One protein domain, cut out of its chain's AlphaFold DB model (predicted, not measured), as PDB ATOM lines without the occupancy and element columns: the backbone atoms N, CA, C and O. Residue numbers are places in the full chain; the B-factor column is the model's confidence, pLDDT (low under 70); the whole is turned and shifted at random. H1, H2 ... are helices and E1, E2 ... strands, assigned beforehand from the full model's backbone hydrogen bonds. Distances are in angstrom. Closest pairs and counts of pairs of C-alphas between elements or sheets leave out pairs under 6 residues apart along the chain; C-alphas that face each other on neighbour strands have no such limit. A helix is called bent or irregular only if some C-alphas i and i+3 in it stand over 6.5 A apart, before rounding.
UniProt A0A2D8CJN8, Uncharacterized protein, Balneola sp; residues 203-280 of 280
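This is residues 203 to 280 of the 280 residues of an uncharacterized protein of Balneola sp (UniProt A0A2D8CJN8). A small pair of parallel strands, E1 and E2, lies on one side of the domain and a long bent helix, H5, runs along the other, with H1 and H3 between them. H3 packs across the first arm, H5a, while the short helix H4 makes a corner with it. The 78 printed residues hold two strands and five helices in the order E1 H1 H2 H3 E2 H4 H5, mostly helix. The whole is compact, with a radius of gyration of the C-alphas of 12.5 A, yet elongated, spanning 41 by 24 by 15 A.

E1 is residues 203 to 205, from C-alpha 203 at (-23.402, -40.640, -34.668), and E2 is 244 to 246. H1 is 208 to 215, 10.4 A long; H2 226 to 229; H3 233 to 243, 15.6 A; H4 250 to 254. H5, 256 to 278, was assigned as one helix by its hydrogen bonds but is bent: C-alphas 266 and 269 are 6.6 A apart. Its arms are H5a, 256 to 266, 15.3 A, and H5b, 269 to 278, 14.7 A, ending at (-38.272, -20.092, -21.570).

E1 and E2 are parallel at 31 degrees, with N 245 and O 203 2.9 A apart; with H1, H2 and H3 they form a strand-helix-strand unit, parallel neighbours with helices between. The closest C-alphas of H1 and E2, Leu 208 and Ile 246, are 7.2 A apart. H1 only just touches H5a, with 3 pairs of C-alphas within 8 A, closest Leu 208 and Val 263, 6.8 A. H3 touches H5a, closest C-alphas Thr 241 and Glu 260, 5.9 A, at a steep tilt of 53 degrees, opposite ways. H4 and H5a touch only at the corner, closest C-alphas Tyr 252 and Phe 259, 4.6 A. H2 only just touches H5b, with 3 pairs within 8 A, closest C-alphas Leu 229 and Arg 275, 6.5 A. The arms stand at a steep tilt of 43 degrees. Every O i to N i+4 pair is within hydrogen-bond range in H1, H3, H4, H5a and H5b; H2 is too short for one.

The C-alphas farthest apart, Leu 254 and Lys 280, are 41.4 A apart. The printed part has no cut and no long link. Mean pLDDT of the printed part is 92.0; residue 280, the chain's last, is under 70.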
ATOM      1  N   LYS A 203     -22.017 -40.195 -34.583       94.69
ATOM      2  CA  LYS A 203     -23.402 -40.640 -34.668       94.69
ATOM      3  C   LYS A 203     -23.966 -40.264 -36.039       94.69
ATOM      4  O   LYS A 203     -23.893 -39.097 -36.437       94.69
ATOM      5  N   LEU A 204     -24.487 -41.251 -36.755       94.19
ATOM      6  CA  LEU A 204     -25.025 -41.089 -38.101       94.19
ATOM      7  C   LEU A 204     -26.484 -40.635 -38.011       94.19
ATOM      8  O   LEU A 204     -27.260 -41.216 -37.254       94.19
ATOM      9  N   MET A 205     -26.841 -39.593 -38.760       95.25
ATOM     10  CA  MET A 205     -28.197 -39.030 -38.804       95.25
ATOM     11  C   MET A 205     -28.618 -38.739 -40.242       95.25
ATOM     12  O   MET A 205     -27.777 -38.381 -41.068       95.25
ATOM     13  N   ASN A 206     -29.913 -38.812 -40.548       94.06
ATOM     14  CA  ASN A 206     -30.404 -38.538 -41.903       94.06
ATOM     15  C   ASN A 206     -30.440 -37.037 -42.210       94.06
ATOM     16  O   ASN A 206     -30.374 -36.628 -43.367       94.06
ATOM     17  N   SER A 207     -30.565 -36.180 -41.187       96.00
ATOM     18  CA  SER A 207     -30.698 -34.735 -41.397       96.00
ATOM     19  C   SER A 207     -30.210 -33.884 -40.224       96.00
ATOM     20  O   SER A 207     -30.091 -34.339 -39.089       96.00
ATOM     21  N   LEU A 208     -29.979 -32.592 -40.485       96.44
ATOM     22  CA  LEU A 208     -29.675 -31.610 -39.434       96.44
ATOM     23  C   LEU A 208     -30.823 -31.447 -38.424       96.44
ATOM     24  O   LEU A 208     -30.560 -31.104 -37.272       96.44
ATOM     25  N   SER A 209     -32.069 -31.690 -38.845       95.81
ATOM     26  CA  SER A 209     -33.227 -31.679 -37.949       95.81
ATOM     27  C   SER A 209     -33.148 -32.831 -36.952       95.81
ATOM     28  O   SER A 209     -33.256 -32.586 -35.759       95.81
ATOM     29  N   GLU A 210     -32.837 -34.046 -37.410       95.06
ATOM     30  CA  GLU A 210     -32.660 -35.198 -36.514       95.06
ATOM     31  C   GLU A 210     -31.512 -34.987 -35.524       95.06
ATOM     32  O   GLU A 210     -31.640 -35.315 -34.348       95.06
ATOM     33  N   VAL A 211     -30.405 -34.374 -35.961       96.25
ATOM     34  CA  VAL A 211     -29.311 -34.004 -35.048       96.25
ATOM     35  C   VAL A 211     -29.793 -33.013 -33.985       96.25
ATOM     36  O   VAL A 211     -29.414 -33.122 -32.818       96.25
ATOM     37  N   TYR A 212     -30.616 -32.032 -34.370       95.06
ATOM     38  CA  TYR A 212     -31.190 -31.072 -33.429       95.06
ATOM     39  C   TYR A 212     -32.107 -31.768 -32.424       95.06
ATOM     40  O   TYR A 212     -31.976 -31.539 -31.223       95.06
ATOM     41  N   ASP A 213     -32.986 -32.645 -32.895       94.56
ATOM     42  CA  ASP A 213     -33.944 -33.347 -32.047       94.56
ATOM     43  C   ASP A 213     -33.239 -34.335 -31.104       94.56
ATOM     44  O   ASP A 213     -33.553 -34.399 -29.918       94.56
ATOM     45  N   ASP A 214     -32.208 -35.035 -31.574       94.12
ATOM     46  CA  ASP A 214     -31.412 -35.939 -30.741       94.12
ATOM     47  C   ASP A 214     -30.602 -35.186 -29.670       94.12
ATOM     48  O   ASP A 214     -30.613 -35.540 -28.482       94.12
ATOM     49  N   TYR A 215     -29.899 -34.124 -30.076       94.75
ATOM     50  CA  TYR A 215     -28.992 -33.418 -29.182       94.75
ATOM     51  C   TYR A 215     -29.735 -32.440 -28.269       94.75
ATOM     52  O   TYR A 215     -29.585 -32.517 -27.048       94.75
ATOM     53  N   ILE A 216     -30.563 -31.556 -28.829       93.25
ATOM     54  CA  ILE A 216     -31.179 -30.422 -28.128       93.25
ATOM     55  C   ILE A 216     -32.504 -30.792 -27.459       93.25
ATOM     56  O   ILE A 216     -32.772 -30.299 -26.361       93.25
ATOM     57  N   ILE A 217     -33.329 -31.638 -28.077       92.88
ATOM     58  CA  ILE A 217     -34.672 -31.949 -27.572       92.88
ATOM     59  C   ILE A 217     -34.631 -33.126 -26.593       92.88
ATOM     60  O   ILE A 217     -33.894 -34.100 -26.747       92.88
ATOM     61  N   ASN A 218     -35.404 -33.019 -25.514       89.94
ATOM     62  CA  ASN A 218     -35.680 -34.135 -24.628       89.94
ATOM     63  C   ASN A 218     -36.802 -34.982 -25.239       89.94
ATOM     64  O   ASN A 218     -37.939 -34.522 -25.324       89.94
ATOM     65  N   LYS A 219     -36.482 -36.226 -25.614       87.75
ATOM     66  CA  LYS A 219     -37.422 -37.146 -26.268       87.75
ATOM     67  C   LYS A 219     -38.700 -37.391 -25.457       87.75
ATOM     68  O   LYS A 219     -39.751 -37.542 -26.062       87.75
ATOM     69  N   SER A 220     -38.642 -37.394 -24.120       89.56
ATOM     70  CA  SER A 220     -39.823 -37.693 -23.294       89.56
ATOM     71  C   SER A 220     -40.816 -36.535 -23.208       89.56
ATOM     72  O   SER A 220     -42.017 -36.757 -23.152       89.56
ATOM     73  N   SER A 221     -40.325 -35.294 -23.204       88.81
ATOM     74  CA  SER A 221     -41.175 -34.101 -23.069       88.81
ATOM     75  C   SER A 221     -41.384 -33.345 -24.376       88.81
ATOM     76  O   SER A 221     -42.141 -32.378 -24.397       88.81
ATOM     77  N   ASN A 222     -40.687 -33.740 -25.446       88.62
ATOM     78  CA  ASN A 222     -40.581 -33.009 -26.708       88.62
ATOM     79  C   ASN A 222     -40.219 -31.518 -26.525       88.62
ATOM     80  O   ASN A 222     -40.574 -30.656 -27.326       88.62
ATOM     81  N   LYS A 223     -39.521 -31.201 -25.426       88.81
ATOM     82  CA  LYS A 223     -39.088 -29.847 -25.071       88.81
ATOM     83  C   LYS A 223     -37.564 -29.750 -25.117       88.81
ATOM     84  O   LYS A 223     -36.880 -30.733 -24.826       88.81
ATOM     85  N   PRO A 224     -37.000 -28.574 -25.434       89.56
ATOM     86  CA  PRO A 224     -35.561 -28.358 -25.359       89.56
ATOM     87  C   PRO A 224     -34.984 -28.665 -23.967       89.56
ATOM     88  O   PRO A 224     -35.536 -28.259 -22.942       89.56
ATOM     89  N   LYS A 225     -33.831 -29.337 -23.919       90.81
ATOM     90  CA  LYS A 225     -33.089 -29.600 -22.678       90.81
ATOM     91  C   LYS A 225     -32.586 -28.272 -22.099       90.81
ATOM     92  O   LYS A 225     -31.699 -27.639 -22.678       90.81
ATOM     93  N   LYS A 226     -33.112 -27.864 -20.936       87.12
ATOM     94  CA  LYS A 226     -32.754 -26.594 -20.262       87.12
ATOM     95  C   LYS A 226     -31.236 -26.410 -20.111       87.12
ATOM     96  O   LYS A 226     -30.719 -25.334 -20.401       87.12
ATOM     97  N   SER A 227     -30.519 -27.477 -19.753       87.88
ATOM     98  CA  SER A 227     -29.058 -27.477 -19.584       87.88
ATOM     99  C   SER A 227     -28.283 -27.127 -20.859       87.88
ATOM    100  O   SER A 227     -27.214 -26.528 -20.790       87.88
ATOM    101  N   LEU A 228     -28.807 -27.464 -22.040       87.19
ATOM    102  CA  LEU A 228     -28.164 -27.136 -23.315       87.19
ATOM    103  C   LEU A 228     -28.482 -25.715 -23.762       87.19
ATOM    104  O   LEU A 228     -27.642 -25.065 -24.381       87.19
ATOM    105  N   LEU A 229     -29.656 -25.195 -23.409       83.25
ATOM    106  CA  LEU A 229     -30.026 -23.828 -23.753       83.25
ATOM    107  C   LEU A 229     -29.190 -22.782 -23.016       83.25
ATOM    108  O   LEU A 229     -29.017 -21.696 -23.555       83.25
ATOM    109  N   GLN A 230     -28.594 -23.095 -21.870       84.50
ATOM    110  CA  GLN A 230     -27.682 -22.178 -21.177       84.50
ATOM    111  C   GLN A 230     -26.266 -22.138 -21.792       84.50
ATOM    112  O   GLN A 230     -25.506 -21.211 -21.525       84.50
ATOM    113  N   LYS A 231     -25.900 -23.100 -22.656       90.06
ATOM    114  CA  LYS A 231     -24.563 -23.157 -23.277       90.06
ATOM    115  C   LYS A 231     -24.397 -22.143 -24.408       90.06
ATOM    116  O   LYS A 231     -25.349 -21.818 -25.121       90.06
ATOM    117  N   LYS A 232     -23.166 -21.682 -24.653       93.75
ATOM    118  CA  LYS A 232     -22.875 -20.808 -25.800       93.75
ATOM    119  C   LYS A 232     -23.154 -21.553 -27.108       93.75
ATOM    120  O   LYS A 232     -22.856 -22.739 -27.241       93.75
ATOM    121  N   ASN A 233     -23.687 -20.843 -28.107       93.94
ATOM    122  CA  ASN A 233     -23.993 -21.435 -29.417       93.94
ATOM    123  C   ASN A 233     -22.757 -22.087 -30.050       93.94
ATOM    124  O   ASN A 233     -22.869 -23.164 -30.625       93.94
ATOM    125  N   ALA A 234     -21.589 -21.450 -29.918       94.56
ATOM    126  CA  ALA A 234     -20.329 -21.965 -30.447       94.56
ATOM    127  C   ALA A 234     -19.984 -23.356 -29.886       94.56
ATOM    128  O   ALA A 234     -19.593 -24.231 -30.653       94.56
ATOM    129  N   ASP A 235     -20.201 -23.587 -28.588       94.94
ATOM    130  CA  ASP A 235     -19.900 -24.870 -27.941       94.94
ATOM    131  C   ASP A 235     -20.842 -25.977 -28.420       94.94
ATOM    132  O   ASP A 235     -20.398 -27.087 -28.718       94.94
ATOM    133  N   LEU A 236     -22.135 -25.665 -28.557       94.62
ATOM    134  CA  LEU A 236     -23.134 -26.598 -29.085       94.62
ATOM    135  C   LEU A 236     -22.812 -26.991 -30.530       94.62
ATOM    136  O   LEU A 236     -22.813 -28.173 -30.867       94.62
ATOM    137  N   ILE A 237     -22.497 -26.004 -31.373       96.38
ATOM    138  CA  ILE A 237     -22.137 -26.227 -32.777       96.38
ATOM    139  C   ILE A 237     -20.859 -27.067 -32.861       96.38
ATOM    140  O   ILE A 237     -20.843 -28.076 -33.559       96.38
ATOM    141  N   LYS A 238     -19.815 -26.713 -32.099       95.69
ATOM    142  CA  LYS A 238     -18.550 -27.462 -32.053       95.69
ATOM    143  C   LYS A 238     -18.773 -28.913 -31.634       95.69
ATOM    144  O   LYS A 238     -18.194 -29.813 -32.242       95.69
ATOM    145  N   TYR A 239     -19.606 -29.151 -30.619       95.25
ATOM    146  CA  TYR A 239     -19.949 -30.504 -30.192       95.25
ATOM    147  C   TYR A 239     -20.635 -31.281 -31.318       95.25
ATOM    148  O   TYR A 239     -20.204 -32.386 -31.642       95.25
ATOM    149  N   VAL A 240     -21.650 -30.693 -31.953       96.06
ATOM    150  CA  VAL A 240     -22.388 -31.335 -33.047       96.06
ATOM    151  C   VAL A 240     -21.465 -31.680 -34.214       96.06
ATOM    152  O   VAL A 240     -21.407 -32.831 -34.637       96.06
ATOM    153  N   THR A 241     -20.669 -30.720 -34.683       94.62
ATOM    154  CA  THR A 241     -19.748 -30.907 -35.816       94.62
ATOM    155  C   THR A 241     -18.681 -31.980 -35.552       94.62
ATOM    156  O   THR A 241     -18.158 -32.585 -36.491       94.62
ATOM    157  N   ASN A 242     -18.342 -32.233 -34.284       92.25
ATOM    158  CA  ASN A 242     -17.344 -33.232 -33.907       92.25
ATOM    159  C   ASN A 242     -17.918 -34.633 -33.664       92.25
ATOM    160  O   ASN A 242     -17.161 -35.588 -33.807       92.25
ATOM    161  N   ASN A 243     -19.196 -34.758 -33.292       94.38
ATOM    162  CA  ASN A 243     -19.780 -36.028 -32.835       94.38
ATOM    163  C   ASN A 243     -20.906 -36.563 -33.729       94.38
ATOM    164  O   ASN A 243     -21.354 -37.682 -33.506       94.38
ATOM    165  N   TYR A 244     -21.359 -35.799 -34.725       95.94
ATOM    166  CA  TYR A 244     -22.405 -36.215 -35.661       95.94
ATOM    167  C   TYR A 244     -21.920 -36.162 -37.109       95.94
ATOM    168  O   TYR A 244     -21.076 -35.338 -37.469       95.94
ATOM    169  N   GLU A 245     -22.487 -37.025 -37.944       94.19
ATOM    170  CA  GLU A 245     -22.309 -37.051 -39.395       94.19
ATOM    171  C   GLU A 245     -23.680 -37.209 -40.069       94.19
ATOM    172  O   GLU A 245     -24.526 -37.966 -39.598       94.19
ATOM    173  N   ILE A 246     -23.910 -36.464 -41.156       95.50
ATOM    174  CA  ILE A 246     -25.134 -36.593 -41.955       95.50
ATOM    175  C   ILE A 246     -24.895 -37.628 -43.049       95.50
ATOM    176  O   ILE A 246     -24.005 -37.447 -43.886       95.50
ATOM    177  N   ILE A 247     -25.703 -38.683 -43.043       92.38
ATOM    178  CA  ILE A 247     -25.649 -39.781 -44.006       92.38
ATOM    179  C   ILE A 247     -25.778 -39.229 -45.433       92.38
ATOM    180  O   ILE A 247     -26.583 -38.340 -45.706       92.38
ATOM    181  N   GLY A 248     -24.940 -39.724 -46.346       88.50
ATOM    182  CA  GLY A 248     -24.973 -39.355 -47.766       88.50
ATOM    183  C   GLY A 248     -24.504 -37.931 -48.098       88.50
ATOM    184  O   GLY A 248     -24.437 -37.576 -49.273       88.50
ATOM    185  N   ASN A 249     -24.133 -37.097 -47.115       93.19
ATOM    186  CA  ASN A 249     -23.694 -35.730 -47.393       93.19
ATOM    187  C   ASN A 249     -22.170 -35.619 -47.562       93.19
ATOM    188  O   ASN A 249     -21.435 -35.229 -46.648       93.19
ATOM    189  N   THR A 250     -21.694 -35.891 -48.776       89.69
ATOM    190  CA  THR A 250     -20.266 -35.820 -49.131       89.69
ATOM    191  C   THR A 250     -19.665 -34.427 -48.905       89.69
ATOM    192  O   THR A 250     -18.507 -34.304 -48.507       89.69
ATOM    193  N   THR A 251     -20.448 -33.357 -49.087       93.00
ATOM    194  CA  THR A 251     -19.962 -31.984 -48.862       93.00
ATOM    195  C   THR A 251     -19.601 -31.748 -47.397       93.00
ATOM    196  O   THR A 251     -18.563 -31.152 -47.108       93.00
ATOM    197  N   TYR A 252     -20.443 -32.199 -46.465       93.44
ATOM    198  CA  TYR A 252     -20.197 -32.048 -45.029       93.44
ATOM    199  C   TYR A 252     -19.058 -32.937 -44.553       93.44
ATOM    200  O   TYR A 252     -18.257 -32.512 -43.721       93.44
ATOM    201  N   LEU A 253     -18.965 -34.137 -45.123       88.69
ATOM    202  CA  LEU A 253     -17.891 -35.075 -44.846       88.69
ATOM    203  C   LEU A 253     -16.514 -34.508 -45.222       88.69
ATOM    204  O   LEU A 253     -15.592 -34.544 -44.413       88.69
ATOM    205  N   LEU A 254     -16.376 -33.979 -46.442       89.62
ATOM    206  CA  LEU A 254     -15.095 -33.495 -46.964       89.62
ATOM    207  C   LEU A 254     -14.744 -32.081 -46.481       89.62
ATOM    208  O   LEU A 254     -13.588 -31.671 -46.541       89.62
ATOM    209  N   ASN A 255     -15.728 -31.304 -46.018       91.94
ATOM    210  CA  ASN A 255     -15.520 -29.917 -45.626       91.94
ATOM    211  C   ASN A 255     -16.194 -29.587 -44.289       91.94
ATOM    212  O   ASN A 255     -17.341 -29.128 -44.221       91.94
ATOM    213  N   LYS A 256     -15.409 -29.718 -43.214       90.94
ATOM    214  CA  LYS A 256     -15.834 -29.408 -41.843       90.94
ATOM    215  C   LYS A 256     -16.371 -27.981 -41.687       90.94
ATOM    216  O   LYS A 256     -17.337 -27.782 -40.957       90.94
ATOM    217  N   ARG A 257     -15.798 -26.991 -42.388       94.88
ATOM    218  CA  ARG A 257     -16.258 -25.589 -42.322       94.88
ATOM    219  C   ARG A 257     -17.656 -25.429 -42.921       94.88
ATOM    220  O   ARG A 257     -18.489 -24.729 -42.348       94.88
ATOM    221  N   LYS A 258     -17.936 -26.095 -44.049       96.25
ATOM    222  CA  LYS A 258     -19.282 -26.117 -44.646       96.25
ATOM    223  C   LYS A 258     -20.285 -26.798 -43.717       96.25
ATOM    224  O   LYS A 258     -21.375 -26.259 -43.533       96.25
ATOM    225  N   PHE A 259     -19.904 -27.910 -43.086       96.50
ATOM    226  CA  PHE A 259     -20.767 -28.576 -42.109       96.50
ATOM    227  C   PHE A 259     -21.063 -27.681 -40.897       96.50
ATOM    228  O   PHE A 259     -22.223 -27.489 -40.546       96.50
ATOM    229  N   GLU A 260     -20.043 -27.051 -40.307       97.38
ATOM    230  CA  GLU A 260     -20.214 -26.124 -39.182       97.38
ATOM    231  C   GLU A 260     -21.137 -24.946 -39.540       97.38
ATOM    232  O   GLU A 260     -22.040 -24.601 -38.773       97.38
ATOM    233  N   LYS A 261     -20.960 -24.348 -40.729       97.56
ATOM    234  CA  LYS A 261     -21.822 -23.265 -41.227       97.56
ATOM    235  C   LYS A 261     -23.277 -23.725 -41.363       97.56
ATOM    236  O   LYS A 261     -24.177 -22.990 -40.958       97.56
ATOM    237  N   ALA A 262     -23.505 -24.928 -41.889       97.31
ATOM    238  CA  ALA A 262     -24.841 -25.501 -42.037       97.31
ATOM    239  C   ALA A 262     -25.503 -25.774 -40.676       97.31
ATOM    240  O   ALA A 262     -26.641 -25.358 -40.450       97.31
ATOM    241  N   VAL A 263     -24.769 -26.377 -39.731       97.44
ATOM    242  CA  VAL A 263     -25.233 -26.588 -38.349       97.44
ATOM    243  C   VAL A 263     -25.593 -25.252 -37.705       97.44
ATOM    244  O   VAL A 263     -26.682 -25.114 -37.156       97.44
ATOM    245  N   ARG A 264     -24.731 -24.235 -37.819       97.38
ATOM    246  CA  ARG A 264     -24.988 -22.891 -37.283       97.38
ATOM    247  C   ARG A 264     -26.267 -22.283 -37.857       97.38
ATOM    248  O   ARG A 264     -27.102 -21.811 -37.085       97.38
ATOM    249  N   GLY A 265     -26.424 -22.316 -39.181       96.81
ATOM    250  CA  GLY A 265     -27.606 -21.798 -39.871       96.81
ATOM    251  C   GLY A 265     -28.897 -22.499 -39.448       96.81
ATOM    252  O   GLY A 265     -29.925 -21.847 -39.302       96.81
ATOM    253  N   HIS A 266     -28.835 -23.803 -39.175       95.94
ATOM    254  CA  HIS A 266     -29.993 -24.586 -38.747       95.94
ATOM    255  C   HIS A 266     -30.311 -24.437 -37.245       95.94
ATOM    256  O   HIS A 266     -31.473 -24.325 -36.853       95.94
ATOM    257  N   PHE A 267     -29.289 -24.425 -36.383       95.19
ATOM    258  CA  PHE A 267     -29.450 -24.501 -34.927       95.19
ATOM    259  C   PHE A 267     -29.728 -23.138 -34.299       95.19
ATOM    260  O   PHE A 267     -30.604 -23.025 -33.442       95.19
ATOM    261  N   VAL A 268     -28.988 -22.096 -34.689       94.56
ATOM    262  CA  VAL A 268     -29.032 -20.791 -34.004       94.56
ATOM    263  C   VAL A 268     -30.431 -20.160 -34.018       94.56
ATOM    264  O   VAL A 268     -30.867 -19.717 -32.951       94.56
ATOM    265  N   PRO A 269     -31.178 -20.144 -35.141       94.38
ATOM    266  CA  PRO A 269     -32.540 -19.609 -35.150       94.38
ATOM    267  C   PRO A 269     -33.479 -20.364 -34.198       94.38
ATOM    268  O   PRO A 269     -34.193 -19.738 -33.411       94.38
ATOM    269  N   LYS A 270     -33.420 -21.705 -34.202       93.62
ATOM    270  CA  LYS A 270     -34.234 -22.566 -33.328       93.62
ATOM    271  C   LYS A 270     -33.893 -22.363 -31.848       93.62
ATOM    272  O   LYS A 270     -34.789 -22.205 -31.025       93.62
ATOM    273  N   LEU A 271     -32.603 -22.284 -31.509       92.12
ATOM    274  CA  LEU A 271     -32.133 -22.004 -30.146       92.12
ATOM    275  C   LEU A 271     -32.568 -20.616 -29.658       92.12
ATOM    276  O   LEU A 271     -32.966 -20.473 -28.504       92.12
ATOM    277  N   LYS A 272     -32.517 -19.591 -30.522       91.81
ATOM    278  CA  LYS A 272     -32.973 -18.234 -30.184       91.81
ATOM    279  C   LYS A 272     -34.460 -18.223 -29.831       91.81
ATOM    280  O   LYS A 272     -34.831 -17.579 -28.855       91.81
ATOM    281  N   LYS A 273     -35.288 -18.939 -30.599       89.94
ATOM    282  CA  LYS A 273     -36.720 -19.097 -30.313       89.94
ATOM    283  C   LYS A 273     -36.940 -19.818 -28.978       89.94
ATOM    284  O   LYS A 273     -37.522 -19.239 -28.072       89.94
ATOM    285  N   ALA A 274     -36.346 -20.999 -28.815       88.06
ATOM    286  CA  ALA A 274     -36.482 -21.813 -27.607       88.06
ATOM    287  C   ALA A 274     -36.073 -21.082 -26.313       88.06
ATOM    288  O   ALA A 274     -36.709 -21.244 -25.279       88.06
ATOM    289  N   ARG A 275     -35.016 -20.261 -26.358       89.38
ATOM    290  CA  ARG A 275     -34.584 -19.453 -25.205       89.38
ATOM    291  C   ARG A 275     -35.564 -18.343 -24.852       89.38
ATOM    292  O   ARG A 275     -35.772 -18.095 -23.672       89.38
ATOM    293  N   LYS A 276     -36.144 -17.678 -25.856       87.44
ATOM    294  CA  LYS A 276     -37.168 -16.650 -25.628       87.44
ATOM    295  C   LYS A 276     -38.410 -17.247 -24.977       87.44
ATOM    296  O   LYS A 276     -38.946 -16.639 -24.063       87.44
ATOM    297  N   ASP A 277     -38.818 -18.433 -25.418       83.88
ATOM    298  CA  ASP A 277     -40.004 -19.118 -24.896       83.88
ATOM    299  C   ASP A 277     -39.821 -19.601 -23.445       83.88
ATOM    300  O   ASP A 277     -40.806 -19.794 -22.749       83.88
ATOM    301  N   LEU A 278     -38.580 -19.775 -22.973       79.62
ATOM    302  CA  LEU A 278     -38.272 -20.092 -21.570       79.62
ATOM    303  C   LEU A 278     -38.131 -18.869 -20.657       79.62
ATOM    304  O   LEU A 278     -38.082 -19.035 -19.442       79.62
ATOM    305  N   ALA A 279     -37.960 -17.680 -21.235       73.44
ATOM    306  CA  ALA A 279     -37.816 -16.431 -20.493       73.44
ATOM    307  C   ALA A 279     -39.164 -15.729 -20.247       73.44
ATOM    308  O   ALA A 279     -39.193 -14.702 -19.575       73.44
ATOM    309  N   LYS A 280     -40.244 -16.259 -20.833       64.56
ATOM    310  CA  LYS A 280     -41.634 -15.873 -20.585       64.56
ATOM    311  C   LYS A 280     -42.256 -16.842 -19.592       64.56
ATOM    312  O   LYS A 280     -43.107 -16.373 -18.815       64.56
TER     313      LYS A 280